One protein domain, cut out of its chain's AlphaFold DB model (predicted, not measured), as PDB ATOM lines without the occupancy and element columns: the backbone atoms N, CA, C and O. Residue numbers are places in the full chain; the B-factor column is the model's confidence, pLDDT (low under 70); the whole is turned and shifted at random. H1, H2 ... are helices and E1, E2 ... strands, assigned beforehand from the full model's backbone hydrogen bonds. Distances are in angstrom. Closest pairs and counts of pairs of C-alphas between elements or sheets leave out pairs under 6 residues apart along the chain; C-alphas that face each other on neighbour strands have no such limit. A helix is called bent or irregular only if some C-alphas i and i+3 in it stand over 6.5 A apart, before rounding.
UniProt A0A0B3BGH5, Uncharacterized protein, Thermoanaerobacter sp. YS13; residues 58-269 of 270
ATOM      1  N   TYR A  58     124.231 214.454 154.267       95.19
ATOM      2  CA  TYR A  58     123.364 213.288 154.415       95.19
ATOM      3  C   TYR A  58     123.388 212.439 153.145       95.19
ATOM      4  O   TYR A  58     123.621 212.943 152.050       95.19
ATOM      5  N   GLU A  59     123.192 211.132 153.307       96.81
ATOM      6  CA  GLU A  59     123.192 210.186 152.189       96.81
ATOM      7  C   GLU A  59     121.870 210.278 151.415       96.81
ATOM      8  O   GLU A  59     120.791 210.112 151.992       96.81
ATOM      9  N   ARG A  60     121.956 210.485 150.099       97.12
ATOM     10  CA  ARG A  60     120.824 210.484 149.165       97.12
ATOM     11  C   ARG A  60     120.501 209.063 148.720       97.12
ATOM     12  O   ARG A  60     120.849 208.632 147.623       97.12
ATOM     13  N   LYS A  61     119.857 208.305 149.612       96.94
ATOM     14  CA  LYS A  61     119.480 206.900 149.364       96.94
ATOM     15  C   LYS A  61     118.532 206.732 148.177       96.94
ATOM     16  O   LYS A  61     118.546 205.690 147.534       96.94
ATOM     17  N   ASP A  62     117.740 207.756 147.881       96.38
ATOM     18  CA  ASP A  62     116.873 207.829 146.707       96.38
ATOM     19  C   ASP A  62     117.653 207.777 145.382       96.38
ATOM     20  O   ASP A  62     117.127 207.296 144.384       96.38
ATOM     21  N   LEU A  63     118.927 208.188 145.382       97.00
ATOM     22  CA  LEU A  63     119.805 208.148 144.210       97.00
ATOM     23  C   LEU A  63     120.608 206.842 144.100       97.00
ATOM     24  O   LEU A  63     121.346 206.664 143.132       97.00
ATOM     25  N   ALA A  64     120.462 205.908 145.050       94.94
ATOM     26  CA  ALA A  64     121.167 204.625 145.029       94.94
ATOM     27  C   ALA A  64     120.975 203.820 143.723       94.94
ATOM     28  O   ALA A  64     121.966 203.269 143.240       94.94
ATOM     29  N   PRO A  65     119.782 203.789 143.092       96.50
ATOM     30  CA  PRO A  65     119.596 203.094 141.815       96.50
ATOM     31  C   PRO A  65     120.440 203.651 140.658       96.50
ATOM     32  O   PRO A  65     120.669 202.946 139.681       96.50
ATOM     33  N   LEU A  66     120.921 204.896 140.752       97.00
ATOM     34  CA  LEU A  66     121.703 205.555 139.695       97.00
ATOM     35  C   LEU A  66     123.207 205.251 139.780       97.00
ATOM     36  O   LEU A  66     123.973 205.599 138.881       97.00
ATOM     37  N   ILE A  67     123.651 204.630 140.874       95.62
ATOM     38  CA  ILE A  67     125.073 204.452 141.187       95.62
ATOM     39  C   ILE A  67     125.737 203.426 140.268       95.62
ATOM     40  O   ILE A  67     126.896 203.603 139.894       95.62
ATOM     41  N   GLU A  68     125.027 202.362 139.896       94.12
ATOM     42  CA  GLU A  68     125.577 201.323 139.021       94.12
ATOM     43  C   GLU A  68     125.861 201.870 137.619       94.12
ATOM     44  O   GLU A  68     126.967 201.700 137.101       94.12
ATOM     45  N   ASP A  69     124.903 202.597 137.040       94.62
ATOM     46  CA  ASP A  69     125.088 203.292 135.767       94.62
ATOM     47  C   ASP A  69     126.251 204.295 135.842       94.62
ATOM     48  O   ASP A  69     127.152 204.272 135.000       94.62
ATOM     49  N   PHE A  70     126.302 205.113 136.899       93.44
ATOM     50  CA  PHE A  70     127.414 206.035 137.134       93.44
ATOM     51  C   PHE A  70     128.774 205.314 137.157       93.44
ATOM     52  O   PHE A  70     129.706 205.712 136.452       93.44
ATOM     53  N   LYS A  71     128.895 204.222 137.929       91.00
ATOM     54  CA  LYS A  71     130.132 203.429 138.011       91.00
ATOM     55  C   LYS A  71     130.512 202.879 136.638       91.00
ATOM     56  O   LYS A  71     131.672 202.979 136.245       91.00
ATOM     57  N   ASN A  72     129.549 202.347 135.893       90.56
ATOM     58  CA  ASN A  72     129.782 201.774 134.571       90.56
ATOM     59  C   ASN A  72     130.174 202.822 133.519       90.56
ATOM     60  O   ASN A  72     130.931 202.502 132.605       90.56
ATOM     61  N   ARG A  73     129.715 204.072 133.635       88.75
ATOM     62  CA  ARG A  73     130.099 205.138 132.696       88.75
ATOM     63  C   ARG A  73     131.502 205.685 132.941       88.75
ATOM     64  O   ARG A  73     132.219 205.930 131.974       88.75
ATOM     65  N   TYR A  74     131.907 205.862 134.198       85.69
ATOM     66  CA  TYR A  74     133.149 206.585 134.525       85.69
ATOM     67  C   TYR A  74     134.281 205.707 135.077       85.69
ATOM     68  O   TYR A  74     135.450 206.086 134.995       85.69
ATOM     69  N   PHE A  75     133.957 204.532 135.624       85.19
ATOM     70  CA  PHE A  75     134.880 203.702 136.405       85.19
ATOM     71  C   PHE A  75     134.778 202.201 136.097       85.19
ATOM     72  O   PHE A  75     135.238 201.391 136.899       85.19
ATOM     73  N   ARG A  76     134.195 201.804 134.957       84.75
ATOM     74  CA  ARG A  76     133.958 200.389 134.601       84.75
ATOM     75  C   ARG A  76     135.192 199.507 134.772       84.75
ATOM     76  O   ARG A  76     135.106 198.426 135.344       84.75
ATOM     77  N   ASP A  77     136.329 199.988 134.281       82.19
ATOM     78  CA  ASP A  77     137.596 199.256 134.306       82.19
ATOM     79  C   ASP A  77     138.470 199.608 135.518       82.19
ATOM     80  O   ASP A  77     139.579 199.082 135.653       82.19
ATOM     81  N   GLY A  78     137.969 200.459 136.416       84.56
ATOM     82  CA  GLY A  78     138.708 200.994 137.551       84.56
ATOM     83  C   GLY A  78     139.738 202.056 137.159       84.56
ATOM     84  O   GLY A  78     139.681 202.649 136.082       84.56
ATOM     85  N   VAL A  79     140.695 202.302 138.053       87.44
ATOM     86  CA  VAL A  79     141.825 203.221 137.824       87.44
ATOM     87  C   VAL A  79     143.122 202.435 137.907       87.44
ATOM     88  O   VAL A  79     143.329 201.675 138.852       87.44
ATOM     89  N   GLN A  80     144.008 202.615 136.927       90.75
ATOM     90  CA  GLN A  80     145.275 201.895 136.875       90.75
ATOM     91  C   GLN A  80     146.474 202.837 136.743       90.75
ATOM     92  O   GLN A  80     146.554 203.653 135.819       90.75
ATOM     93  N   PHE A  81     147.443 202.643 137.635       91.25
ATOM     94  CA  PHE A  81     148.762 203.260 137.589       91.25
ATOM     95  C   PHE A  81     149.798 202.213 137.201       91.25
ATOM     96  O   PHE A  81     149.812 201.117 137.759       91.25
ATOM     97  N   VAL A  82     150.674 202.555 136.270       93.81
ATOM     98  CA  VAL A  82     151.838 201.762 135.879       93.81
ATOM     99  C   VAL A  82     153.067 202.585 136.237       93.81
ATOM    100  O   VAL A  82     153.227 203.694 135.735       93.81
ATOM    101  N   LEU A  83     153.896 202.073 137.137       93.94
ATOM    102  CA  LEU A  83     155.116 202.715 137.612       93.94
ATOM    103  C   LEU A  83     156.274 202.494 136.633       93.94
ATOM    104  O   LEU A  83     156.186 201.688 135.701       93.94
ATOM    105  N   LEU A  84     157.374 203.207 136.867       92.44
ATOM    106  CA  LEU A  84     158.535 203.239 135.976       92.44
ATOM    107  C   LEU A  84     159.152 201.851 135.723       92.44
ATOM    108  O   LEU A  84     159.612 201.559 134.621       92.44
ATOM    109  N   ASP A  85     159.135 200.978 136.727       90.75
ATOM    110  CA  ASP A  85     159.646 199.601 136.676       90.75
ATOM    111  C   ASP A  85     158.636 198.593 136.087       90.75
ATOM    112  O   ASP A  85     158.879 197.386 136.092       90.75
ATOM    113  N   LYS A  86     157.506 199.080 135.550       92.62
ATOM    114  CA  LYS A  86     156.350 198.297 135.075       92.62
ATOM    115  C   LYS A  86     155.569 197.592 136.184       92.62
ATOM    116  O   LYS A  86     154.652 196.823 135.865       92.62
ATOM    117  N   SER A  87     155.868 197.866 137.456       93.12
ATOM    118  CA  SER A  87     154.926 197.583 138.534       93.12
ATOM    119  C   SER A  87     153.612 198.290 138.223       93.12
ATOM    120  O   SER A  87     153.599 199.375 137.643       93.12
ATOM    121  N   TYR A  88     152.480 197.694 138.573       93.31
ATOM    122  CA  TYR A  88     151.205 198.370 138.394       93.31
ATOM    123  C   TYR A  88     150.240 198.096 139.534       93.31
ATOM    124  O   TYR A  88     150.200 197.006 140.107       93.31
ATOM    125  N   LEU A  89     149.440 199.120 139.811       93.94
ATOM    126  CA  LEU A  89     148.370 199.127 140.788       93.94
ATOM    127  C   LEU A  89     147.056 199.377 140.054       93.94
ATOM    128  O   LEU A  89     146.908 200.392 139.374       93.94
ATOM    129  N   LYS A  90     146.107 198.458 140.206       92.81
ATOM    130  CA  LYS A  90     144.737 198.590 139.722       92.81
ATOM    131  C   LYS A  90     143.785 198.718 140.905       92.81
ATOM    132  O   LYS A  90     143.786 197.877 141.806       92.81
ATOM    133  N   LEU A  91     142.971 199.761 140.871       91.25
ATOM    134  CA  LEU A  91     141.973 200.094 141.875       91.25
ATOM    135  C   LEU A  91     140.571 199.890 141.316       91.25
ATOM    136  O   LEU A  91     140.307 200.247 140.169       91.25
ATOM    137  N   ASP A  92     139.676 199.397 142.162       90.88
ATOM    138  CA  ASP A  92     138.228 199.497 141.979       90.88
ATOM    139  C   ASP A  92     137.623 200.338 143.117       90.88
ATOM    140  O   ASP A  92     138.264 200.573 144.146       90.88
ATOM    141  N   PHE A  93     136.389 200.794 142.932       89.00
ATOM    142  CA  PHE A  93     135.620 201.561 143.904       89.00
ATOM    143  C   PHE A  93     134.377 200.772 144.328       89.00
ATOM    144  O   PHE A  93     133.498 200.454 143.522       89.00
ATOM    145  N   GLU A  94     134.307 200.454 145.617       89.94
ATOM    146  CA  GLU A  94     133.194 199.763 146.268       89.94
ATOM    147  C   GLU A  94     132.398 200.737 147.150       89.94
ATOM    148  O   GLU A  94     132.875 201.821 147.480       89.94
ATOM    149  N   ASN A  95     131.185 200.349 147.561       91.12
ATOM    150  CA  ASN A  95     130.325 201.139 148.457       91.12
ATOM    151  C   ASN A  95     130.183 202.611 148.033       91.12
ATOM    152  O   ASN A  95     130.255 203.514 148.868       91.12
ATOM    153  N   ILE A  96     130.019 202.837 146.729       92.88
ATOM    154  CA  ILE A  96     129.806 204.170 146.173       92.88
ATOM    155  C   ILE A  96     128.477 204.701 146.712       92.88
ATOM    156  O   ILE A  96     127.475 203.987 146.713       92.88
ATOM    157  N   LYS A  97     128.484 205.940 147.200       95.38
ATOM    158  CA  LYS A  97     127.338 206.610 147.816       95.38
ATOM    159  C   LYS A  97     127.303 208.078 147.433       95.38
ATOM    160  O   LYS A  97     128.350 208.720 147.354       95.38
ATOM    161  N   VAL A  98     126.096 208.606 147.263       96.00
ATOM    162  CA  VAL A  98     125.856 210.022 146.970       96.00
ATOM    163  C   VAL A  98     125.443 210.740 148.248       96.00
ATOM    164  O   VAL A  98     124.593 210.259 149.000       96.00
ATOM    165  N   TYR A  99     126.044 211.896 148.483       95.69
ATOM    166  CA  TYR A  99     125.768 212.765 149.612       95.69
ATOM    167  C   TYR A  99     125.372 214.150 149.130       95.69
ATOM    168  O   TYR A  99     125.874 214.627 148.119       95.69
ATOM    169  N   ASP A 100     124.502 214.786 149.895       96.06
ATOM    170  CA  ASP A 100     124.039 216.153 149.686       96.06
ATOM    171  C   ASP A 100     124.255 216.948 150.981       96.06
ATOM    172  O   ASP A 100     124.368 216.371 152.071       96.06
ATOM    173  N   TYR A 101     124.347 218.267 150.872       94.25
ATOM    174  CA  TYR A 101     124.473 219.162 152.015       94.25
ATOM    175  C   TYR A 101     123.101 219.434 152.635       94.25
ATOM    176  O   TYR A 101     122.122 219.715 151.950       94.25
ATOM    177  N   LYS A 102     123.034 219.378 153.966       93.62
ATOM    178  CA  LYS A 102     121.828 219.715 154.740       93.62
ATOM    179  C   LYS A 102     121.543 221.216 154.724       93.62
ATOM    180  O   LYS A 102     120.392 221.628 154.786       93.62
ATOM    181  N   GLU A 103     122.602 222.018 154.675       92.69
ATOM    182  CA  GLU A 103     122.567 223.474 154.767       92.69
ATOM    183  C   GLU A 103     123.764 224.089 154.036       92.69
ATOM    184  O   GLU A 103     124.704 223.386 153.659       92.69
ATOM    185  N   ALA A 104     123.723 225.402 153.809       92.75
ATOM    186  CA  ALA A 104     124.835 226.116 153.196       92.75
ATOM    187  C   ALA A 104     126.023 226.206 154.162       92.75
ATOM    188  O   ALA A 104     125.887 226.624 155.310       92.75
ATOM    189  N   THR A 105     127.204 225.845 153.674       87.44
ATOM    190  CA  THR A 105     128.475 225.860 154.402       87.44
ATOM    191  C   THR A 105     129.555 226.526 153.544       87.44
ATOM    192  O   THR A 105     129.371 226.672 152.334       87.44
ATOM    193  N   PRO A 106     130.732 226.855 154.107       84.75
ATOM    194  CA  PRO A 106     131.872 227.312 153.308       84.75
ATOM    195  C   PRO A 106     132.348 226.313 152.238       84.75
ATOM    196  O   PRO A 106     133.129 226.686 151.370       84.75
ATOM    197  N   TYR A 107     131.918 225.047 152.311       80.69
ATOM    198  CA  TYR A 107     132.377 223.964 151.438       80.69
ATOM    199  C   TYR A 107     131.342 223.511 150.399       80.69
ATOM    200  O   TYR A 107     131.677 222.693 149.546       80.69
ATOM    201  N   GLY A 108     130.098 223.979 150.499       86.44
ATOM    202  CA  GLY A 108     128.996 223.548 149.639       86.44
ATOM    203  C   GLY A 108     127.633 223.912 150.217       86.44
ATOM    204  O   GLY A 108     127.526 224.299 151.386       86.44
ATOM    205  N   LYS A 109     126.596 223.798 149.395       93.44
ATOM    206  CA  LYS A 109     125.199 224.139 149.705       93.44
ATOM    207  C   LYS A 109     124.245 223.011 149.289       93.44
ATOM    208  O   LYS A 109     124.648 222.129 148.533       93.44
ATOM    209  N   PRO A 110     122.985 223.017 149.765       95.75
ATOM    210  CA  PRO A 110     122.007 222.010 149.365       95.75
ATOM    211  C   PRO A 110     121.863 221.943 147.843       95.75
ATOM    212  O   PRO A 110     121.749 222.980 147.183       95.75
ATOM    213  N   GLY A 111     121.876 220.726 147.305       92.25
ATOM    214  CA  GLY A 111     121.921 220.445 145.871       92.25
ATOM    215  C   GLY A 111     123.326 220.166 145.328       92.25
ATOM    216  O   GLY A 111     123.431 219.574 144.256       92.25
ATOM    217  N   ASP A 112     124.393 220.512 146.056       91.94
ATOM    218  CA  ASP A 112     125.764 220.168 145.671       91.94
ATOM    219  C   ASP A 112     126.034 218.692 146.015       91.94
ATOM    220  O   ASP A 112     126.376 218.340 147.151       91.94
ATOM    221  N   LEU A 113     125.861 217.804 145.033       93.88
ATOM    222  CA  LEU A 113     126.000 216.365 145.242       93.88
ATOM    223  C   LEU A 113     127.468 215.931 145.193       93.88
ATOM    224  O   LEU A 113     128.213 216.248 144.266       93.88
ATOM    225  N   LYS A 114     127.873 215.129 146.178       91.88
ATOM    226  CA  LYS A 114     129.221 214.564 146.295       91.88
ATOM    227  C   LYS A 114     129.170 213.049 146.338       91.88
ATOM    228  O   LYS A 114     128.373 212.467 147.074       91.88
ATOM    229  N   ILE A 115     130.064 212.396 145.608       90.94
ATOM    230  CA  ILE A 115     130.223 210.945 145.656       90.94
ATOM    231  C   ILE A 115     131.358 210.579 146.597       90.94
ATOM    232  O   ILE A 115     132.454 211.130 146.519       90.94
ATOM    233  N   TYR A 116     131.101 209.604 147.461       90.62
ATOM    234  CA  TYR A 116     132.103 208.958 148.296       90.62
ATOM    235  C   TYR A 116     132.156 207.473 147.962       90.62
ATOM    236  O   TYR A 116     131.131 206.865 147.662       90.62
ATOM    237  N   ALA A 117     133.344 206.885 148.028       89.56
ATOM    238  CA  ALA A 117     133.558 205.475 147.741       89.56
ATOM    239  C   ALA A 117     134.653 204.880 148.627       89.56
ATOM    240  O   ALA A 117     135.502 205.587 149.178       89.56
ATOM    241  N   ASN A 118     134.655 203.558 148.721       89.25
ATOM    242  CA  ASN A 118     135.715 202.786 149.339       89.25
ATOM    243  C   ASN A 118     136.624 202.227 148.232       89.25
ATOM    244  O   ASN A 118     136.221 201.298 147.531       89.25
ATOM    245  N   PRO A 119     137.834 202.772 148.032       87.31
ATOM    246  CA  PRO A 119     138.778 202.216 147.081       87.31
ATOM    247  C   PRO A 119     139.262 200.852 147.569       87.31
ATOM    248  O   PRO A 119     139.485 200.634 148.763       87.31
ATOM    249  N   LYS A 120     139.473 199.949 146.622       89.75
ATOM    250  CA  LYS A 120     140.002 198.610 146.849       89.75
ATOM    251  C   LYS A 120     141.100 198.330 145.843       89.75
ATOM    252  O   LYS A 120     140.932 198.561 144.648       89.75
ATOM    253  N   ILE A 121     142.212 197.790 146.327       92.00
ATOM    254  CA  ILE A 121     143.259 197.265 145.456       92.00
ATOM    255  C   ILE A 121     142.715 195.990 144.813       92.00
ATOM    256  O   ILE A 121     142.534 194.974 145.481       92.00
ATOM    257  N   GLN A 122     142.403 196.064 143.520       92.62
ATOM    258  CA  GLN A 122     141.984 194.903 142.740       92.62
ATOM    259  C   GLN A 122     143.198 194.045 142.381       92.62
ATOM    260  O   GLN A 122     143.123 192.818 142.408       92.62
ATOM    261  N   LEU A 123     144.307 194.695 142.020       92.75
ATOM    262  CA  LEU A 123     145.541 194.020 141.648       92.75
ATOM    263  C   LEU A 123     146.747 194.921 141.901       92.75
ATOM    264  O   LEU A 123     146.802 196.038 141.393       92.75
ATOM    265  N   LEU A 124     147.728 194.403 142.631       93.75
ATOM    266  CA  LEU A 124     149.064 194.971 142.741       93.75
ATOM    267  C   LEU A 124     150.059 193.944 142.201       93.75
ATOM    268  O   LEU A 124     150.207 192.855 142.755       93.75
ATOM    269  N   LYS A 125     150.738 194.285 141.107       94.56
ATOM    270  CA  LYS A 125     151.876 193.516 140.597       94.56
ATOM    271  C   LYS A 125     153.113 194.382 140.737       94.56
ATOM    272  O   LYS A 125     153.259 195.340 139.986       94.56
ATOM    273  N   SER A 126     153.986 194.047 141.678       93.62
ATOM    274  CA  SER A 126     155.246 194.755 141.888       93.62
ATOM    275  C   SER A 126     156.356 193.783 142.270       93.62
ATOM    276  O   SER A 126     156.102 192.788 142.946       93.62
ATOM    277  N   SER A 127     157.579 194.062 141.819       90.19
ATOM    278  CA  SER A 127     158.789 193.380 142.298       90.19
ATOM    279  C   SER A 127     159.338 193.979 143.593       90.19
ATOM    280  O   SER A 127     160.217 193.380 144.203       90.19
ATOM    281  N   VAL A 128     158.849 195.157 143.987       92.12
ATOM    282  CA  VAL A 128     159.376 195.946 145.107       92.12
ATOM    283  C   VAL A 128     158.378 196.016 146.260       92.12
ATOM    284  O   VAL A 128     158.762 195.829 147.409       92.12
ATOM    285  N   ILE A 129     157.096 196.263 145.971       91.06
ATOM    286  CA  ILE A 129     156.047 196.366 146.989       91.06
ATOM    287  C   ILE A 129     155.458 194.972 147.258       91.06
ATOM    288  O   ILE A 129     154.737 194.451 146.401       91.06
ATOM    289  N   PRO A 130     155.705 194.359 148.432       90.25
ATOM    290  CA  PRO A 130     155.095 193.085 148.780       90.25
ATOM    291  C   PRO A 130     153.631 193.279 149.206       90.25
ATOM    292  O   PRO A 130     153.203 194.374 149.578       90.25
ATOM    293  N   LYS A 131     152.846 192.200 149.176       87.38
ATOM    294  CA  LYS A 131     151.389 192.247 149.385       87.38
ATOM    295  C   LYS A 131     150.995 192.805 150.754       87.38
ATOM    296  O   LYS A 131     150.054 193.582 150.874       87.38
ATOM    297  N   GLU A 132     151.729 192.462 151.805       85.56
ATOM    298  CA  GLU A 132     151.502 192.957 153.166       85.56
ATOM    299  C   GLU A 132     151.694 194.482 153.313       85.56
ATOM    300  O   GLU A 132     151.267 195.066 154.316       85.56
ATOM    301  N   ALA A 133     152.309 195.136 152.322       85.06
ATOM    302  CA  ALA A 133     152.522 196.579 152.277       85.06
ATOM    303  C   ALA A 133     151.306 197.357 151.750       85.06
ATOM    304  O   ALA A 133     151.249 198.575 151.907       85.06
ATOM    305  N   GLU A 134     150.308 196.684 151.167       85.81
ATOM    306  CA  GLU A 134     149.097 197.307 150.607       85.81
ATOM    307  C   GLU A 134     148.354 198.195 151.619       85.81
ATOM    308  O   GLU A 134     147.786 199.229 151.262       85.81
ATOM    309  N   LYS A 135     148.428 197.853 152.911       81.19
ATOM    310  CA  LYS A 135     147.864 198.644 154.019       81.19
ATOM    311  C   LYS A 135     148.429 200.067 154.121       81.19
ATOM    312  O   LYS A 135     147.799 200.934 154.716       81.19
ATOM    313  N   TYR A 136     149.614 200.313 153.565       81.50
ATOM    314  CA  TYR A 136     150.238 201.636 153.532       81.50
ATOM    315  C   TYR A 136     149.769 202.477 152.339       81.50
ATOM    316  O   TYR A 136     149.885 203.703 152.379       81.50
ATOM    317  N   ILE A 137     149.199 201.830 151.315       85.44
ATOM    318  CA  ILE A 137     148.623 202.463 150.126       85.44
ATOM    319  C   ILE A 137     147.210 202.984 150.430       85.44
ATOM    320  O   ILE A 137     146.913 204.155 150.171       85.44
ATOM    321  N   LEU A 138     146.353 202.143 151.023       83.25
ATOM    322  CA  LEU A 138     144.977 202.486 151.406       83.25
ATOM    323  C   LEU A 138     144.871 202.772 152.913       83.25
ATOM    324  O   LEU A 138     144.719 201.859 153.719       83.25
ATOM    325  N   LYS A 139     144.926 204.052 153.299       73.81
ATOM    326  CA  LYS A 139     144.917 204.468 154.718       73.81
ATOM    327  C   LYS A 139     143.528 204.723 155.303       73.81
ATOM    328  O   LYS A 139     143.359 204.669 156.519       73.81
ATOM    329  N   VAL A 140     142.537 205.025 154.468       71.19
ATOM    330  CA  VAL A 140     141.166 205.335 154.900       71.19
ATOM    331  C   VAL A 140     140.198 204.355 154.266       71.19
ATOM    332  O   VAL A 140     140.478 203.773 153.227       71.19
ATOM    333  N   ARG A 141     139.052 204.136 154.906       69.56
ATOM    334  CA  ARG A 141     138.016 203.267 154.342       69.56
ATOM    335  C   ARG A 141     137.148 203.979 153.315       69.56
ATOM    336  O   ARG A 141     136.857 203.380 152.296       69.56
ATOM    337  N   THR A 142     136.771 205.229 153.574       82.00
ATOM    338  CA  THR A 142     135.849 205.998 152.734       82.00
ATOM    339  C   THR A 142     136.494 207.299 152.304       82.00
ATOM    340  O   THR A 142     136.939 208.084 153.143       82.00
ATOM    341  N   TYR A 143     136.513 207.521 151.000       81.69
ATOM    342  CA  TYR A 143     137.117 208.674 150.369       81.69
ATOM    343  C   TYR A 143     136.091 209.447 149.550       81.69
ATOM    344  O   TYR A 143     135.232 208.853 148.904       81.69
ATOM    345  N   TYR A 144     136.220 210.769 149.545       83.88
ATOM    346  CA  TYR A 144     135.541 211.633 148.582       83.88
ATOM    347  C   TYR A 144     136.062 211.348 147.170       83.88
ATOM    348  O   TYR A 144     137.263 211.454 146.972       83.88
ATOM    349  N   LEU A 145     135.197 210.999 146.220       82.75
ATOM    350  CA  LEU A 145     135.564 210.613 144.858       82.75
ATOM    351  C   LEU A 145     135.456 211.775 143.869       82.75
ATOM    352  O   LEU A 145     136.422 212.030 143.162       82.75
ATOM    353  N   THR A 146     134.297 212.434 143.791       85.25
ATOM    354  CA  THR A 146     134.027 213.513 142.824       85.25
ATOM    355  C   THR A 146     132.726 214.251 143.156       85.25
ATOM    356  O   THR A 146     131.886 213.725 143.897       85.25
ATOM    357  N   ASP A 147     132.566 215.453 142.609       88.44
ATOM    358  CA  ASP A 147     131.305 216.193 142.598       88.44
ATOM    359  C   ASP A 147     130.479 215.772 141.380       88.44
ATOM    360  O   ASP A 147     131.018 215.484 140.308       88.44
ATOM    361  N   VAL A 148     129.160 215.704 141.548       92.00
ATOM    362  CA  VAL A 148     128.239 215.301 140.482       92.00
ATOM    363  C   VAL A 148     127.016 216.198 140.428       92.00
ATOM    364  O   VAL A 148     126.616 216.812 141.410       92.00
ATOM    365  N   GLU A 149     126.383 216.215 139.267       94.25
ATOM    366  CA  GLU A 149     125.100 216.858 139.026       94.25
ATOM    367  C   GLU A 149     124.049 215.795 138.705       94.25
ATOM    368  O   GLU A 149     124.354 214.758 138.108       94.25
ATOM    369  N   LEU A 150     122.798 216.047 139.091       95.00
ATOM    370  CA  LEU A 150     121.668 215.208 138.703       95.00
ATOM    371  C   LEU A 150     120.982 215.824 137.480       95.00
ATOM    372  O   LEU A 150     120.243 216.797 137.604       95.00
ATOM    373  N   ILE A 151     121.206 215.242 136.304       94.25
ATOM    374  CA  ILE A 151     120.656 215.729 135.030       94.25
ATOM    375  C   ILE A 151     119.865 214.607 134.376       94.25
ATOM    376  O   ILE A 151     120.404 213.529 134.138       94.25
ATOM    377  N   ASN A 152     118.593 214.855 134.057       93.06
ATOM    378  CA  ASN A 152     117.711 213.874 133.410       93.06
ATOM    379  C   ASN A 152     117.751 212.498 134.101       93.06
ATOM    380  O   ASN A 152     117.870 211.467 133.445       93.06
ATOM    381  N   ASN A 153     117.698 212.505 135.438       92.88
ATOM    382  CA  ASN A 153     117.788 211.315 136.285       92.88
ATOM    383  C   ASN A 153     119.099 210.514 136.154       92.88
ATOM    384  O   ASN A 153     119.125 209.322 136.434       92.88
ATOM    385  N   ASN A 154     120.193 211.161 135.752       95.19
ATOM    386  CA  ASN A 154     121.526 210.573 135.709       95.19
ATOM    387  C   ASN A 154     122.487 211.379 136.578       95.19
ATOM    388  O   ASN A 154     122.457 212.608 136.571       95.19
ATOM    389  N   LEU A 155     123.375 210.681 137.286       95.31
ATOM    390  CA  LEU A 155     124.514 211.304 137.958       95.31
ATOM    391  C   LEU A 155     125.592 211.589 136.910       95.31
ATOM    392  O   LEU A 155     126.090 210.663 136.262       95.31
ATOM    393  N   ILE A 156     125.922 212.857 136.706       92.81
ATOM    394  CA  ILE A 156     126.875 213.320 135.698       92.81
ATOM    395  C   ILE A 156     128.043 214.005 136.400       92.81
ATOM    396  O   ILE A 156     127.836 214.858 137.255       92.81
ATOM    397  N   ILE A 157     129.273 213.660 136.018       89.12
ATOM    398  CA  ILE A 157     130.444 214.482 136.346       89.12
ATOM    399  C   ILE A 157     130.450 215.647 135.350       89.12
ATOM    400  O   ILE A 157     130.494 215.403 134.139       89.12
ATOM    401  N   SER A 158     130.356 216.889 135.836       83.81
ATOM    402  CA  SER A 158     130.321 218.081 134.974       83.81
ATOM    403  C   SER A 158     131.576 218.159 134.100       83.81
ATOM    404  O   SER A 158     132.599 217.570 134.434       83.81
ATOM    405  N   GLN A 159     131.549 218.873 132.969       79.69
ATOM    406  CA  GLN A 159     132.746 218.977 132.121       79.69
ATOM    407  C   GLN A 159     133.922 219.618 132.873       79.69
ATOM    408  O   GLN A 159     135.054 219.166 132.731       79.69
ATOM    409  N   GLU A 160     133.654 220.621 133.711       76.44
ATOM    410  CA  GLU A 160     134.670 221.233 134.568       76.44
ATOM    411  C   GLU A 160     135.287 220.198 135.522       76.44
ATOM    412  O   GLU A 160     136.514 220.098 135.628       76.44
ATOM    413  N   GLU A 161     134.450 219.372 136.156       71.31
ATOM    414  CA  GLU A 161     134.896 218.274 137.014       71.31
ATOM    415  C   GLU A 161     135.581 217.153 136.228       71.31
ATOM    416  O   GLU A 161     136.598 216.640 136.668       71.31
ATOM    417  N   MET A 162     135.130 216.806 135.025       69.88
ATOM    418  CA  MET A 162     135.769 215.816 134.153       69.88
ATOM    419  C   MET A 162     137.139 216.290 133.692       69.88
ATOM    420  O   MET A 162     138.104 215.526 133.634       69.88
ATOM    421  N   GLU A 163     137.270 217.576 133.401       66.19
ATOM    422  CA  GLU A 163     138.573 218.146 133.162       66.19
ATOM    423  C   GLU A 163     139.444 218.051 134.417       66.19
ATOM    424  O   GLU A 163     140.626 217.752 134.265       66.19
ATOM    425  N   ARG A 164     138.900 218.232 135.633       62.34
ATOM    426  CA  ARG A 164     139.585 217.932 136.913       62.34
ATOM    427  C   ARG A 164     139.880 216.425 137.093       62.34
ATOM    428  O   ARG A 164     140.914 216.069 137.658       62.34
ATOM    429  N   TYR A 165     139.063 215.546 136.521       55.97
ATOM    430  CA  TYR A 165     139.157 214.084 136.572       55.97
ATOM    431  C   TYR A 165     140.305 213.535 135.737       55.97
ATOM    432  O   TYR A 165     141.142 212.782 136.240       55.97
ATOM    433  N   PHE A 166     140.452 214.020 134.506       51.69
ATOM    434  CA  PHE A 166     141.648 213.781 133.697       51.69
ATOM    435  C   PHE A 166     142.884 214.561 134.208       51.69
ATOM    436  O   PHE A 166     143.979 214.385 133.676       51.69
ATOM    437  N   LYS A 167     142.735 215.414 135.240       52.75
ATOM    438  CA  LYS A 167     143.802 216.186 135.917       52.75
ATOM    439  C   LYS A 167     144.322 215.527 137.212       52.75
ATOM    440  O   LYS A 167     145.193 216.114 137.843       52.75
ATOM    441  N   LEU A 168     143.837 214.342 137.615       52.62
ATOM    442  CA  LEU A 168     144.248 213.597 138.829       52.62
ATOM    443  C   LEU A 168     144.223 214.369 140.165       52.62
ATOM    444  O   LEU A 168     144.675 213.851 141.183       52.62
ATOM    445  N   ASN A 169     143.622 215.555 140.219       48.03
ATOM    446  CA  ASN A 169     143.592 216.376 141.431       48.03
ATOM    447  C   ASN A 169     142.540 215.925 142.458       48.03
ATOM    448  O   ASN A 169     142.208 216.676 143.372       48.03
ATOM    449  N   TYR A 170     142.030 214.694 142.345       60.28
ATOM    450  CA  TYR A 170     141.155 214.131 143.362       60.28
ATOM    451  C   TYR A 170     141.968 213.703 144.576       60.28
ATOM    452  O   TYR A 170     142.801 212.802 144.440       60.28
ATOM    453  N   PRO A 171     141.681 214.261 145.768       56.94
ATOM    454  CA  PRO A 171     142.371 213.912 147.003       56.94
ATOM    455  C   PRO A 171     142.588 212.405 147.230       56.94
ATOM    456  O   PRO A 171     143.678 212.045 147.665       56.94
ATOM    457  N   PRO A 172     141.640 211.483 146.943       65.38
ATOM    458  CA  PRO A 172     141.908 210.050 147.091       65.38
ATOM    459  C   PRO A 172     142.881 209.468 146.087       65.38
ATOM    460  O   PRO A 172     143.782 208.737 146.480       65.38
ATOM    461  N   ILE A 173     142.668 209.720 144.795       73.00
ATOM    462  CA  ILE A 173     143.453 209.102 143.732       73.00
ATOM    463  C   ILE A 173     144.875 209.659 143.811       73.00
ATOM    464  O   ILE A 173     145.827 208.889 143.709       73.00
ATOM    465  N   SER A 174     145.017 210.955 144.116       76.75
ATOM    466  CA  SER A 174     146.304 211.577 144.420       76.75
ATOM    467  C   SER A 174     146.948 210.963 145.659       76.75
ATOM    468  O   SER A 174     148.085 210.525 145.573       76.75
ATOM    469  N   THR A 175     146.227 210.808 146.774       78.06
ATOM    470  CA  THR A 175     146.775 210.184 147.995       78.06
ATOM    471  C   THR A 175     147.215 208.740 147.763       78.06
ATOM    472  O   THR A 175     148.293 208.348 148.206       78.06
ATOM    473  N   ILE A 176     146.408 207.937 147.069       86.00
ATOM    474  CA  ILE A 176     146.735 206.541 146.765       86.00
ATOM    475  C   ILE A 176     147.954 206.484 145.843       86.00
ATOM    476  O   ILE A 176     148.872 205.708 146.106       86.00
ATOM    477  N   LEU A 177     148.010 207.332 144.813       87.06
ATOM    478  CA  LEU A 177     149.168 207.446 143.930       87.06
ATOM    479  C   LEU A 177     150.420 207.892 144.695       87.06
ATOM    480  O   LEU A 177     151.469 207.273 144.542       87.06
ATOM    481  N   PHE A 178     150.313 208.903 145.560       86.94
ATOM    482  CA  PHE A 178     151.417 209.396 146.382       86.94
ATOM    483  C   PHE A 178     151.946 208.309 147.313       86.94
ATOM    484  O   PHE A 178     153.151 208.075 147.342       86.94
ATOM    485  N   ASN A 179     151.062 207.616 148.041       87.25
ATOM    486  CA  ASN A 179     151.452 206.492 148.893       87.25
ATOM    487  C   ASN A 179     152.131 205.395 148.061       87.25
ATOM    488  O   ASN A 179     153.149 204.862 148.481       87.25
ATOM    489  N   THR A 180     151.595 205.073 146.881       90.50
ATOM    490  CA  THR A 180     152.132 204.014 146.011       90.50
ATOM    491  C   THR A 180     153.530 204.354 145.506       90.50
ATOM    492  O   THR A 180     154.442 203.549 145.660       90.50
ATOM    493  N   VAL A 181     153.719 205.550 144.944       91.44
ATOM    494  CA  VAL A 181     155.014 206.015 144.418       91.44
ATOM    495  C   VAL A 181     156.049 206.124 145.535       91.44
ATOM    496  O   VAL A 181     157.192 205.707 145.364       91.44
ATOM    497  N   LEU A 182     155.648 206.649 146.694       89.06
ATOM    498  CA  LEU A 182     156.527 206.760 147.850       89.06
ATOM    499  C   LEU A 182     156.947 205.385 148.375       89.06
ATOM    500  O   LEU A 182     158.128 205.165 148.626       89.06
ATOM    501  N   LEU A 183     156.000 204.460 148.529       88.88
ATOM    502  CA  LEU A 183     156.266 203.102 148.997       88.88
ATOM    503  C   LEU A 183     157.165 202.332 148.025       88.88
ATOM    504  O   LEU A 183     158.119 201.701 148.473       88.88
ATOM    505  N   ASP A 184     156.891 202.434 146.720       92.81
ATOM    506  CA  ASP A 184     157.724 201.858 145.660       92.81
ATOM    507  C   ASP A 184     159.166 202.361 145.749       92.81
ATOM    508  O   ASP A 184     160.103 201.576 145.666       92.81
ATOM    509  N   GLU A 185     159.369 203.665 145.940       92.12
ATOM    510  CA  GLU A 185     160.720 204.221 145.987       92.12
ATOM    511  C   GLU A 185     161.467 203.851 147.275       92.12
ATOM    512  O   GLU A 185     162.647 203.518 147.222       92.12
ATOM    513  N   ILE A 186     160.804 203.861 148.433       88.19
ATOM    514  CA  ILE A 186     161.448 203.542 149.720       88.19
ATOM    515  C   ILE A 186     161.902 202.086 149.771       88.19
ATOM    516  O   ILE A 186     163.029 201.803 150.180       88.19
ATOM    517  N   LEU A 187     161.039 201.162 149.345       90.38
ATOM    518  CA  LEU A 187     161.294 199.725 149.438       90.38
ATOM    519  C   LEU A 187     162.411 199.238 148.499       90.38
ATOM    520  O   LEU A 187     162.888 198.118 148.651       90.38
ATOM    521  N   LYS A 188     162.906 200.084 147.586       91.75
ATOM    522  CA  LYS A 188     164.156 199.822 146.846       91.75
ATOM    523  C   LYS A 188     165.388 199.853 147.749       91.75
ATOM    524  O   LYS A 188     166.404 199.251 147.413       91.75
ATOM    525  N   TYR A 189     165.314 200.562 148.876       90.12
ATOM    526  CA  TYR A 189     166.459 200.828 149.747       90.12
ATOM    527  C   TYR A 189     166.267 200.325 151.182       90.12
ATOM    528  O   TYR A 189     167.248 200.271 151.929       90.12
ATOM    529  N   SER A 190     165.055 199.950 151.595       85.88
ATOM    530  CA  SER A 190     164.760 199.417 152.932       85.88
ATOM    531  C   SER A 190     163.823 198.210 152.888       85.88
ATOM    532  O   SER A 190     163.149 197.952 151.894       85.88
ATOM    533  N   SER A 191     163.791 197.447 153.984       84.94
ATOM    534  CA  SER A 191     162.818 196.362 154.142       84.94
ATOM    535  C   SER A 191     161.514 196.884 154.745       84.94
ATOM    536  O   SER A 191     161.505 197.871 155.476       84.94
ATOM    537  N   ILE A 192     160.405 196.179 154.523       79.56
ATOM    538  CA  ILE A 192     159.106 196.550 155.106       79.56
ATOM    539  C   ILE A 192     159.094 196.580 156.643       79.56
ATOM    540  O   ILE A 192     158.296 197.290 157.250       79.56
ATOM    541  N   ASN A 193     159.987 195.818 157.277       74.81
ATOM    542  CA  ASN A 193     160.090 195.736 158.732       74.81
ATOM    543  C   ASN A 193     161.076 196.759 159.321       74.81
ATOM    544  O   ASN A 193     161.168 196.875 160.546       74.81
ATOM    545  N   ASP A 194     161.786 197.489 158.459       72.44
ATOM    546  CA  ASP A 194     162.796 198.481 158.816       72.44
ATOM    547  C   ASP A 194     162.150 199.684 159.530       72.44
ATOM    548  O   ASP A 194     161.059 200.149 159.171       72.44
ATOM    549  N   ASN A 195     162.821 200.202 160.561       65.69
ATOM    550  CA  ASN A 195     162.341 201.348 161.334       65.69
ATOM    551  C   ASN A 195     162.177 202.602 160.461       65.69
ATOM    552  O   ASN A 195     161.271 203.401 160.710       65.69
ATOM    553  N   SER A 196     162.971 202.732 159.393       64.94
ATOM    554  CA  SER A 196     162.840 203.808 158.402       64.94
ATOM    555  C   SER A 196     161.452 203.860 157.747       64.94
ATOM    556  O   SER A 196     160.901 204.943 157.541       64.94
ATOM    557  N   LEU A 197     160.840 202.704 157.474       65.81
ATOM    558  CA  LEU A 197     159.507 202.621 156.876       65.81
ATOM    559  C   LEU A 197     158.409 202.867 157.912       65.81
ATOM    560  O   LEU A 197     157.441 203.577 157.636       65.81
ATOM    561  N   LYS A 198     158.583 202.346 159.131       63.03
ATOM    562  CA  LYS A 198     157.664 202.629 160.240       63.03
ATOM    563  C   LYS A 198     157.577 204.126 160.501       63.03
ATOM    564  O   LYS A 198     156.472 204.627 160.622       63.03
ATOM    565  N   PHE A 199     158.701 204.843 160.508       57.50
ATOM    566  CA  PHE A 199     158.727 206.282 160.778       57.50
ATOM    567  C   PHE A 199     157.986 207.104 159.710       57.50
ATOM    568  O   PHE A 199     157.263 208.039 160.042       57.50
ATOM    569  N   LEU A 200     158.082 206.714 158.433       63.44
ATOM    570  CA  LEU A 200     157.371 207.391 157.343       63.44
ATOM    571  C   LEU A 200     155.861 207.156 157.348       63.44
ATOM    572  O   LEU A 200     155.096 208.016 156.915       63.44
ATOM    573  N   TYR A 201     155.424 206.003 157.846       64.31
ATOM    574  CA  TYR A 201     154.023 205.596 157.819       64.31
ATOM    575  C   TYR A 201     153.368 205.545 159.210       64.31
ATOM    576  O   TYR A 201     152.224 205.103 159.297       64.31
ATOM    577  N   ALA A 202     154.051 206.020 160.263       51.53
ATOM    578  CA  ALA A 202     153.653 205.833 161.662       51.53
ATOM    579  C   ALA A 202     152.296 206.451 162.014       51.53
ATOM    580  O   ALA A 202     151.535 205.786 162.693       51.53
ATOM    581  N   ASP A 203     151.958 207.661 161.548       51.34
ATOM    582  CA  ASP A 203     150.718 208.342 161.976       51.34
ATOM    583  C   ASP A 203     150.248 209.423 160.983       51.34
ATOM    584  O   ASP A 203     149.992 210.575 161.333       51.34
ATOM    585  N   ASN A 204     150.079 209.023 159.721       54.31
ATOM    586  CA  ASN A 204     149.820 209.876 158.551       54.31
ATOM    587  C   ASN A 204     151.075 210.589 158.034       54.31
ATOM    588  O   ASN A 204     151.787 211.278 158.761       54.31
ATOM    589  N   ILE A 205     151.317 210.427 156.732       60.00
ATOM    590  CA  ILE A 205     152.361 211.172 156.033       60.00
ATOM    591  C   ILE A 205     151.911 212.631 155.992       60.00
ATOM    592  O   ILE A 205     150.813 212.909 155.506       60.00
ATOM    593  N   ASN A 206     152.749 213.544 156.480       59.06
ATOM    594  CA  ASN A 206     152.534 214.966 156.253       59.06
ATOM    595  C   ASN A 206     153.032 215.317 154.848       59.06
ATOM    596  O   ASN A 206     154.220 215.570 154.626       59.06
ATOM    597  N   TYR A 207     152.108 215.246 153.895       68.38
ATOM    598  CA  TYR A 207     152.317 215.771 152.560       68.38
ATOM    599  C   TYR A 207     152.262 217.295 152.645       68.38
ATOM    600  O   TYR A 207     151.182 217.861 152.782       68.38
ATOM    601  N   ASP A 208     153.424 217.942 152.586       65.94
ATOM    602  CA  ASP A 208     153.530 219.399 152.716       65.94
ATOM    603  C   ASP A 208     153.096 220.078 151.405       65.94
ATOM    604  O   ASP A 208     151.943 220.460 151.225       65.94
ATOM    605  N   LYS A 209     153.998 220.126 150.419       67.62
ATOM    606  CA  LYS A 209     153.781 220.772 149.109       67.62
ATOM    607  C   LYS A 209     153.509 219.773 147.985       67.62
ATOM    608  O   LYS A 209     153.924 219.989 146.848       67.62
ATOM    609  N   SER A 210     152.896 218.637 148.309       73.69
ATOM    610  CA  SER A 210     152.636 217.605 147.300       73.69
ATOM    611  C   SER A 210     151.537 218.059 146.339       73.69
ATOM    612  O   SER A 210     150.508 218.568 146.777       73.69
ATOM    613  N   SER A 211     151.743 217.876 145.038       76.44
ATOM    614  CA  SER A 211     150.849 218.370 143.989       76.44
ATOM    615  C   SER A 211     150.772 217.413 142.802       76.44
ATOM    616  O   SER A 211     151.642 216.563 142.589       76.44
ATOM    617  N   ILE A 212     149.708 217.561 142.012       77.00
ATOM    618  CA  ILE A 212     149.608 216.995 140.670       77.00
ATOM    619  C   ILE A 212     149.292 218.139 139.710       77.00
ATOM    620  O   ILE A 212     148.296 218.842 139.859       77.00
ATOM    621  N   GLU A 213     150.163 218.345 138.732       76.31
ATOM    622  CA  GLU A 213     150.120 219.488 137.822       76.31
ATOM    623  C   GLU A 213     150.210 219.018 136.375       76.31
ATOM    624  O   GLU A 213     150.962 218.100 136.057       76.31
ATOM    625  N   LYS A 214     149.486 219.660 135.453       70.62
ATOM    626  CA  LYS A 214     149.668 219.374 134.025       70.62
ATOM    627  C   LYS A 214     151.002 219.907 133.523       70.62
ATOM    628  O   LYS A 214     151.511 220.931 133.984       70.62
ATOM    629  N   GLU A 215     151.535 219.256 132.500       74.12
ATOM    630  CA  GLU A 215     152.554 219.889 131.677       74.12
ATOM    631  C   GLU A 215     151.888 220.929 130.763       74.12
ATOM    632  O   GLU A 215     150.987 220.600 129.991       74.12
ATOM    633  N   THR A 216     152.327 222.189 130.847       71.38
ATOM    634  CA  THR A 216     151.723 223.341 130.147       71.38
ATOM    635  C   THR A 216     151.527 223.100 128.647       71.38
ATOM    636  O   THR A 216     150.532 223.536 128.081       71.38
ATOM    637  N   ASN A 217     152.438 222.347 128.024       75.19
ATOM    638  CA  ASN A 217     152.449 222.092 126.583       75.19
ATOM    639  C   ASN A 217     152.023 220.661 126.209       75.19
ATOM    640  O   ASN A 217     152.096 220.287 125.040       75.19
ATOM    641  N   ASN A 218     151.613 219.833 127.177       74.38
ATOM    642  CA  ASN A 218     151.153 218.474 126.908       74.38
ATOM    643  C   ASN A 218     150.085 218.043 127.926       74.38
ATOM    644  O   ASN A 218     150.417 217.535 128.997       74.38
ATOM    645  N   PRO A 219     148.790 218.188 127.595       71.19
ATOM    646  CA  PRO A 219     147.709 217.906 128.534       71.19
ATOM    647  C   PRO A 219     147.564 216.420 128.889       71.19
ATOM    648  O   PRO A 219     146.871 216.118 129.860       71.19
ATOM    649  N   ASN A 220     148.214 215.519 128.140       76.69
ATOM    650  CA  ASN A 220     148.263 214.084 128.428       76.69
ATOM    651  C   ASN A 220     149.383 213.722 129.410       76.69
ATOM    652  O   ASN A 220     149.499 212.559 129.797       76.69
ATOM    653  N   LYS A 221     150.224 214.687 129.793       81.38
ATOM    654  CA  LYS A 221     151.284 214.505 130.776       81.38
ATOM    655  C   LYS A 221     150.979 215.279 132.046       81.38
ATOM    656  O   LYS A 221     150.556 216.435 132.017       81.38
ATOM    657  N   ILE A 222     151.253 214.632 133.167       81.56
ATOM    658  CA  ILE A 222     151.092 215.202 134.497       81.56
ATOM    659  C   ILE A 222     152.378 215.017 135.296       81.56
ATOM    660  O   ILE A 222     153.022 213.967 135.258       81.56
ATOM    661  N   ARG A 223     152.751 216.054 136.031       80.00
ATOM    662  CA  ARG A 223     153.811 216.052 137.025       80.00
ATOM    663  C   ARG A 223     153.190 215.783 138.381       80.00
ATOM    664  O   ARG A 223     152.356 216.545 138.849       80.00
ATOM    665  N   VAL A 224     153.605 214.686 138.983       83.06
ATOM    666  CA  VAL A 224     153.292 214.295 140.348       83.06
ATOM    667  C   VAL A 224     154.485 214.690 141.200       83.06
ATOM    668  O   VAL A 224     155.587 214.183 140.998       83.06
ATOM    669  N   THR A 225     154.273 215.592 142.143       79.56
ATOM    670  CA  THR A 225     155.298 216.027 143.084       79.56
ATOM    671  C   THR A 225     154.875 215.603 144.476       79.56
ATOM    672  O   THR A 225     153.798 215.957 144.939       79.56
ATOM    673  N   ILE A 226     155.717 214.835 145.151       82.75
ATOM    674  CA  ILE A 226     155.496 214.343 146.504       82.75
ATOM    675  C   ILE A 226     156.575 214.965 147.375       82.75
ATOM    676  O   ILE A 226     157.756 214.712 147.163       82.75
ATOM    677  N   PHE A 227     156.166 215.756 148.358       79.44
ATOM    678  CA  PHE A 227     157.027 216.268 149.416       79.44
ATOM    679  C   PHE A 227     156.514 215.764 150.752       79.44
ATOM    680  O   PHE A 227     155.396 216.089 151.159       79.44
ATOM    681  N   VAL A 228     157.348 214.988 151.434       76.38
ATOM    682  CA  VAL A 228     157.091 214.527 152.792       76.38
ATOM    683  C   VAL A 228     158.022 215.287 153.715       76.38
ATOM    684  O   VAL A 228     159.237 215.061 153.716       76.38
ATOM    685  N   ASN A 229     157.444 216.194 154.502       68.00
ATOM    686  CA  ASN A 229     158.160 216.783 155.620       68.00
ATOM    687  C   ASN A 229     158.091 215.774 156.759       68.00
ATOM    688  O   ASN A 229     157.109 215.688 157.504       68.00
ATOM    689  N   ASN A 230     159.090 214.904 156.793       58.41
ATOM    690  CA  ASN A 230     159.186 213.938 157.859       58.41
ATOM    691  C   ASN A 230     159.438 214.694 159.168       58.41
ATOM    692  O   ASN A 230     160.067 215.744 159.144       58.41
ATOM    693  N   ARG A 231     158.958 214.200 160.314       53.12
ATOM    694  CA  ARG A 231     158.997 214.915 161.614       53.12
ATOM    695  C   ARG A 231     160.421 215.122 162.189       53.12
ATOM    696  O   ARG A 231     160.582 215.305 163.393       53.12
ATOM    697  N   LEU A 232     161.451 215.062 161.347       53.38
ATOM    698  CA  LEU A 232     162.865 215.218 161.656       53.38
ATOM    699  C   LEU A 232     163.362 216.561 161.097       53.38
ATOM    700  O   LEU A 232     163.081 216.868 159.937       53.38
ATOM    701  N   PRO A 233     164.111 217.350 161.885       53.97
ATOM    702  CA  PRO A 233     164.621 218.640 161.434       53.97
ATOM    703  C   PRO A 233     165.500 218.483 160.178       53.97
ATOM    704  O   PRO A 233     166.367 217.612 160.112       53.97
ATOM    705  N   ASP A 234     165.235 219.323 159.174       60.06
ATOM    706  CA  ASP A 234     166.030 219.522 157.951       60.06
ATOM    707  C   ASP A 234     166.165 218.329 156.982       60.06
ATOM    708  O   ASP A 234     167.039 218.326 156.107       60.06
ATOM    709  N   LYS A 235     165.294 217.313 157.073       69.44
ATOM    710  CA  LYS A 235     165.281 216.156 156.153       69.44
ATOM    711  C   LYS A 235     163.943 216.010 155.426       69.44
ATOM    712  O   LYS A 235     163.103 215.187 155.783       69.44
ATOM    713  N   ILE A 236     163.777 216.792 154.359       76.69
ATOM    714  CA  ILE A 236     162.634 216.681 153.442       76.69
ATOM    715  C   ILE A 236     162.876 215.528 152.469       76.69
ATOM    716  O   ILE A 236     163.907 215.482 151.795       76.69
ATOM    717  N   ILE A 237     161.901 214.632 152.350       81.81
ATOM    718  CA  ILE A 237     161.867 213.641 151.274       81.81
ATOM    719  C   ILE A 237     161.078 214.232 150.117       81.81
ATOM    720  O   ILE A 237     159.976 214.748 150.315       81.81
ATOM    721  N   TYR A 238     161.621 214.122 148.912       85.75
ATOM    722  CA  TYR A 238     160.925 214.472 147.692       85.75
ATOM    723  C   TYR A 238     160.963 213.340 146.672       85.75
ATOM    724  O   TYR A 238     161.956 212.624 146.524       85.75
ATOM    725  N   ILE A 239     159.867 213.226 145.932       89.44
ATOM    726  CA  ILE A 239     159.769 212.445 144.706       89.44
ATOM    727  C   ILE A 239     159.057 213.307 143.672       89.44
ATOM    728  O   ILE A 239     158.007 213.881 143.946       89.44
ATOM    729  N   LYS A 240     159.619 213.401 142.476       87.75
ATOM    730  CA  LYS A 240     159.001 214.032 141.313       87.75
ATOM    731  C   LYS A 240     158.865 212.973 140.237       87.75
ATOM    732  O   LYS A 240     159.865 212.429 139.775       87.75
ATOM    733  N   SER A 241     157.641 212.718 139.813       88.12
ATOM    734  CA  SER A 241     157.322 211.708 138.815       88.12
ATOM    735  C   SER A 241     156.526 212.331 137.682       88.12
ATOM    736  O   SER A 241     155.620 213.130 137.900       88.12
ATOM    737  N   LEU A 242     156.862 211.972 136.450       89.00
ATOM    738  CA  LEU A 242     156.127 212.380 135.260       89.00
ATOM    739  C   LEU A 242     155.310 211.185 134.784       89.00
ATOM    740  O   LEU A 242     155.882 210.147 134.452       89.00
ATOM    741  N   PHE A 243     153.994 211.346 134.726       88.56
ATOM    742  CA  PHE A 243     153.077 210.348 134.190       88.56
ATOM    743  C   PHE A 243     152.505 210.810 132.855       88.56
ATOM    744  O   PHE A 243     152.261 211.997 132.644       88.56
ATOM    745  N   GLN A 244     152.253 209.855 131.970       86.50
ATOM    746  CA  GLN A 244     151.524 210.036 130.728       86.50
ATOM    747  C   GLN A 244     150.244 209.203 130.765       86.50
ATOM    748  O   GLN A 244     150.286 207.991 130.985       86.50
ATOM    749  N   TYR A 245     149.107 209.847 130.520       83.25
ATOM    750  CA  TYR A 245     147.836 209.162 130.338       83.25
ATOM    751  C   TYR A 245     147.749 208.583 128.923       83.25
ATOM    752  O   TYR A 245     147.937 209.298 127.935       83.25
ATOM    753  N   LYS A 246     147.495 207.278 128.821       82.94
ATOM    754  CA  LYS A 246     147.329 206.558 127.555       82.94
ATOM    755  C   LYS A 246     146.477 205.307 127.775       82.94
ATOM    756  O   LYS A 246     146.685 204.594 128.752       82.94
ATOM    757  N   ASP A 247     145.543 205.028 126.867       80.75
ATOM    758  CA  ASP A 247     144.723 203.804 126.864       80.75
ATOM    759  C   ASP A 247     144.028 203.517 128.213       80.75
ATOM    760  O   ASP A 247     144.054 202.391 128.714       80.75
ATOM    761  N   GLY A 248     143.471 204.552 128.854       75.88
ATOM    762  CA  GLY A 248     142.785 204.414 130.146       75.88
ATOM    763  C   GLY A 248     143.705 204.310 131.368       75.88
ATOM    764  O   GLY A 248     143.218 204.127 132.482       75.88
ATOM    765  N   LYS A 249     145.027 204.411 131.191       85.50
ATOM    766  CA  LYS A 249     146.032 204.151 132.232       85.50
ATOM    767  C   LYS A 249     147.007 205.306 132.374       85.50
ATOM    768  O   LYS A 249     147.266 206.048 131.427       85.50
ATOM    769  N   LEU A 250     147.596 205.417 133.556       87.75
ATOM    770  CA  LEU A 250     148.646 206.383 133.858       87.75
ATOM    771  C   LEU A 250     149.991 205.671 133.898       87.75
ATOM    772  O   LEU A 250     150.234 204.871 134.795       87.75
ATOM    773  N   TYR A 251     150.853 205.972 132.936       90.69
ATOM    774  CA  TYR A 251     152.191 205.399 132.835       90.69
ATOM    775  C   TYR A 251     153.227 206.380 133.352       90.69
ATOM    776  O   TYR A 251     153.380 207.464 132.797       90.69
ATOM    777  N   GLU A 252     153.964 206.003 134.384       92.94
ATOM    778  CA  GLU A 252     155.137 206.746 134.813       92.94
ATOM    779  C   GLU A 252     156.243 206.603 133.765       92.94
ATOM    780  O   GLU A 252     156.640 205.498 133.401       92.94
ATOM    781  N   ILE A 253     156.741 207.734 133.278       92.69
ATOM    782  CA  ILE A 253     157.783 207.791 132.247       92.69
ATOM    783  C   ILE A 253     159.104 208.350 132.775       92.69
ATOM    784  O   ILE A 253     160.137 208.200 132.127       92.69
ATOM    785  N   LYS A 254     159.091 209.005 133.940       91.31
ATOM    786  CA  LYS A 254     160.293 209.542 134.586       91.31
ATOM    787  C   LYS A 254     160.074 209.687 136.088       91.31
ATOM    788  O   LYS A 254     158.992 210.108 136.487       91.31
ATOM    789  N   ARG A 255     161.118 209.431 136.883       92.06
ATOM    790  CA  ARG A 255     161.166 209.702 138.326       92.06
ATOM    791  C   ARG A 255     162.494 210.344 138.726       92.06
ATOM    792  O   ARG A 255     163.538 209.985 138.190       92.06
ATOM    793  N   GLU A 256     162.437 211.267 139.674       91.00
ATOM    794  CA  GLU A 256     163.565 211.867 140.390       91.00
ATOM    795  C   GLU A 256     163.231 211.870 141.887       91.00
ATOM    796  O   GLU A 256     162.104 212.197 142.260       91.00
ATOM    797  N   SER A 257     164.171 211.504 142.756       91.56
ATOM    798  CA  SER A 257     163.915 211.425 144.199       91.56
ATOM    799  C   SER A 257     165.191 211.473 145.025       91.56
ATOM    800  O   SER A 257     166.222 211.005 144.549       91.56
ATOM    801  N   ASN A 258     165.089 211.908 146.285       89.06
ATOM    802  CA  ASN A 258     166.166 211.810 147.289       89.06
ATOM    803  C   ASN A 258     165.914 210.745 148.380       89.06
ATOM    804  O   ASN A 258     166.401 210.835 149.511       89.06
ATOM    805  N   VAL A 259     165.059 209.763 148.083       87.56
ATOM    806  CA  VAL A 259     164.642 208.751 149.061       87.56
ATOM    807  C   VAL A 259     165.820 207.883 149.500       87.56
ATOM    808  O   VAL A 259     165.898 207.519 150.671       87.56
ATOM    809  N   LYS A 260     166.757 207.582 148.594       89.31
ATOM    810  CA  LYS A 260     167.946 206.788 148.911       89.31
ATOM    811  C   LYS A 260     168.779 207.453 150.005       89.31
ATOM    812  O   LYS A 260     169.089 206.812 151.007       89.31
ATOM    813  N   GLU A 261     169.083 208.738 149.848       85.75
ATOM    814  CA  GLU A 261     169.852 209.533 150.806       85.75
ATOM    815  C   GLU A 261     169.151 209.585 152.165       85.75
ATOM    816  O   GLU A 261     169.797 209.477 153.209       85.75
ATOM    817  N   TYR A 262     167.820 209.706 152.161       81.44
ATOM    818  CA  TYR A 262     167.027 209.638 153.383       81.44
ATOM    819  C   TYR A 262     167.140 208.267 154.066       81.44
ATOM    820  O   TYR A 262     167.402 208.207 155.267       81.44
ATOM    821  N   VAL A 263     166.965 207.167 153.328       80.25
ATOM    822  CA  VAL A 263     167.016 205.809 153.892       80.25
ATOM    823  C   VAL A 263     168.412 205.489 154.431       80.25
ATOM    824  O   VAL A 263     168.538 204.929 155.520       80.25
ATOM    825  N   GLU A 264     169.467 205.870 153.714       84.00
ATOM    826  CA  GLU A 264     170.853 205.695 154.162       84.00
ATOM    827  C   GLU A 264     171.165 206.502 155.424       84.00
ATOM    828  O   GLU A 264     171.879 206.019 156.305       84.00
ATOM    829  N   TRP A 265     170.626 207.718 155.538       81.12
ATOM    830  CA  TRP A 265     170.715 208.495 156.769       81.12
ATOM    831  C   TRP A 265     169.940 207.820 157.906       81.12
ATOM    832  O   TRP A 265     170.487 207.667 158.997       81.12
ATOM    833  N   ALA A 266     168.709 207.371 157.654       75.12
ATOM    834  CA  ALA A 266     167.847 206.763 158.666       75.12
ATOM    835  C   ALA A 266     168.503 205.523 159.283       75.12
ATOM    836  O   ALA A 266     168.595 205.433 160.498       75.12
ATOM    837  N   LYS A 267     169.073 204.636 158.461       76.00
ATOM    838  CA  LYS A 267     169.796 203.435 158.918       76.00
ATOM    839  C   LYS A 267     170.995 203.712 159.831       76.00
ATOM    840  O   LYS A 267     171.442 202.808 160.524       76.00
ATOM    841  N   LYS A 268     171.568 204.917 159.778       78.50
ATOM    842  CA  LYS A 268     172.710 205.319 160.615       78.50
ATOM    843  C   LYS A 268     172.289 205.979 161.928       78.50
ATOM    844  O   LYS A 268     173.130 206.109 162.809       78.50
ATOM    845  N   ASN A 269     171.051 206.467 162.021       70.50
ATOM    846  CA  ASN A 269     170.613 207.377 163.086       70.50
ATOM    847  C   ASN A 269     169.330 206.917 163.810       70.50
ATOM    848  O   ASN A 269     168.881 207.625 164.709       70.50
TER     849      ASN A 269
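AT A GLANCE: This is residues 58 to 269 of the 270 residues of an uncharacterized protein of Thermoanaerobacter sp. YS13 (UniProt A0A0B3BGH5). One long sheet of nine strands curls like part of a barrel round the helix H4, which lies in its hollow. H1 packs on the sheet at one end of the long axis, over E2 and E5, and H6 stands at the other end, where it meets H5 and the end of H4. The printed part has 212 residues, with six named helices and nine named strands in the order H1 E1 E2 E3 H2 E4 E5 H3 H4 H5 E6 E7 E8 E9 H6; the sheet is mixed, in the order E5 E4 E3 E2 E1 E9 E8 E7 E6, and the class is mixed, helices and strands. The whole is compact, with a radius of gyration of the C-alphas of 18.4 A, yet elongated in outline, spanning 61 by 35 by 33 A.

IN THESE COORDINATES: H1, residues 61 to 74, begins with C-alpha 61 at (119.480, 206.900, 149.364) and is 20.2 A long; it is irregular, with C-alphas 62 and 65 7.3 A apart. E1 is residues 79 to 82. E2, residues 88 to 101, is 36.5 A long and bends by 60 degrees at residue 95. E3, residues 113 to 125, is 34.8 A long. H2, residues 131 to 136, is only just irregular, with C-alphas 132 and 135 6.8 A apart. E4 is residues 143 to 151, 23.6 A, E5 is residues 154 to 156 and H3 is residues 159 to 165. H4, residues 171 to 186, begins with C-alpha 171 at (142.371, 213.912, 147.003) and is 21.9 A long. H5 is residues 195 to 201 and E6 is residues 211 to 215. E7, residues 218 to 229, is 29.6 A long and bends by 62 degrees at residue 221. E8, residues 236 to 246, is 31.7 A long; E9, residues 249 to 257, is 22.7 A long and bends by 59 degrees at residue 254. H6, residues 259 to 269, is 15.3 A long and ends with C-alpha 269 at (170.613, 207.377, 163.086).

HOW THE PARTS SIT: The sheet is strongly twisted, and its edge strands are E5 and E6. E1 E2 E3 and E6 E7 E8 E9 are meanders, each strand the antiparallel neighbour of the one before. E1 and E9 are parallel neighbours at 45 degrees, with N 82 and O 250 2.8 A apart, within hydrogen-bond range. In the hairpin of E2 and E3, N 97 and O 116 are within that range at 2.8 A; in the hairpin of E7 and E8, N 224 and O 241 are at 2.8 A. E4 is staggered, pairing with E3 over residues 143 to 148, where N 145 and O 115 are at 2.8 A, and with E5 over residues 149 to 151, where N 149 and O 156 are at 2.8 A. The sheet curls round H4, whose closest C-alphas to E4 are those of Pro 172 and Tyr 143, 6.0 A apart, and to E7 those of Phe 178 and Ile 226, 6.4 A apart. H4 and H6, on one face of the sheet, make two layers with it. H1 is on the sheet too, and the closest C-alphas of H1 and E5 are those of Phe 70 and Leu 155, 6.1 A apart. H2 only grazes the sheet with residues 131 to 135, and H3 only grazes it with residues 161 to 165. H4 touches H6 with residues 185 to 186 alone, at a steep tilt of 63 degrees; their closest C-alphas are those of Ile 186 and Val 259, 6.1 A apart. H5, not on the sheet, only just touches H6, with 3 pairs of C-alphas within 8 A, the closest those of Ser 196 and Ala 266, 5.8 A apart. In H3, H4 and H5 every O i to N i+4 pair is within hydrogen-bond range, against 5 of 10 in H1, 6 of 7 in H6 and 0 of 2 in H2, where 2 of 3 O i to N i+3 pairs are.

THE WHOLE: The two C-alphas farthest apart are those of Asn 152 and Lys 268, 62.0 A. The printed part has no cut, and the link from E2 to E3, 11 residues, is long. The mean pLDDT of the printed part is 82.8; residue 141 and residues 162 to 172, 195 to 209 and 229 to 235 of this model are under 70.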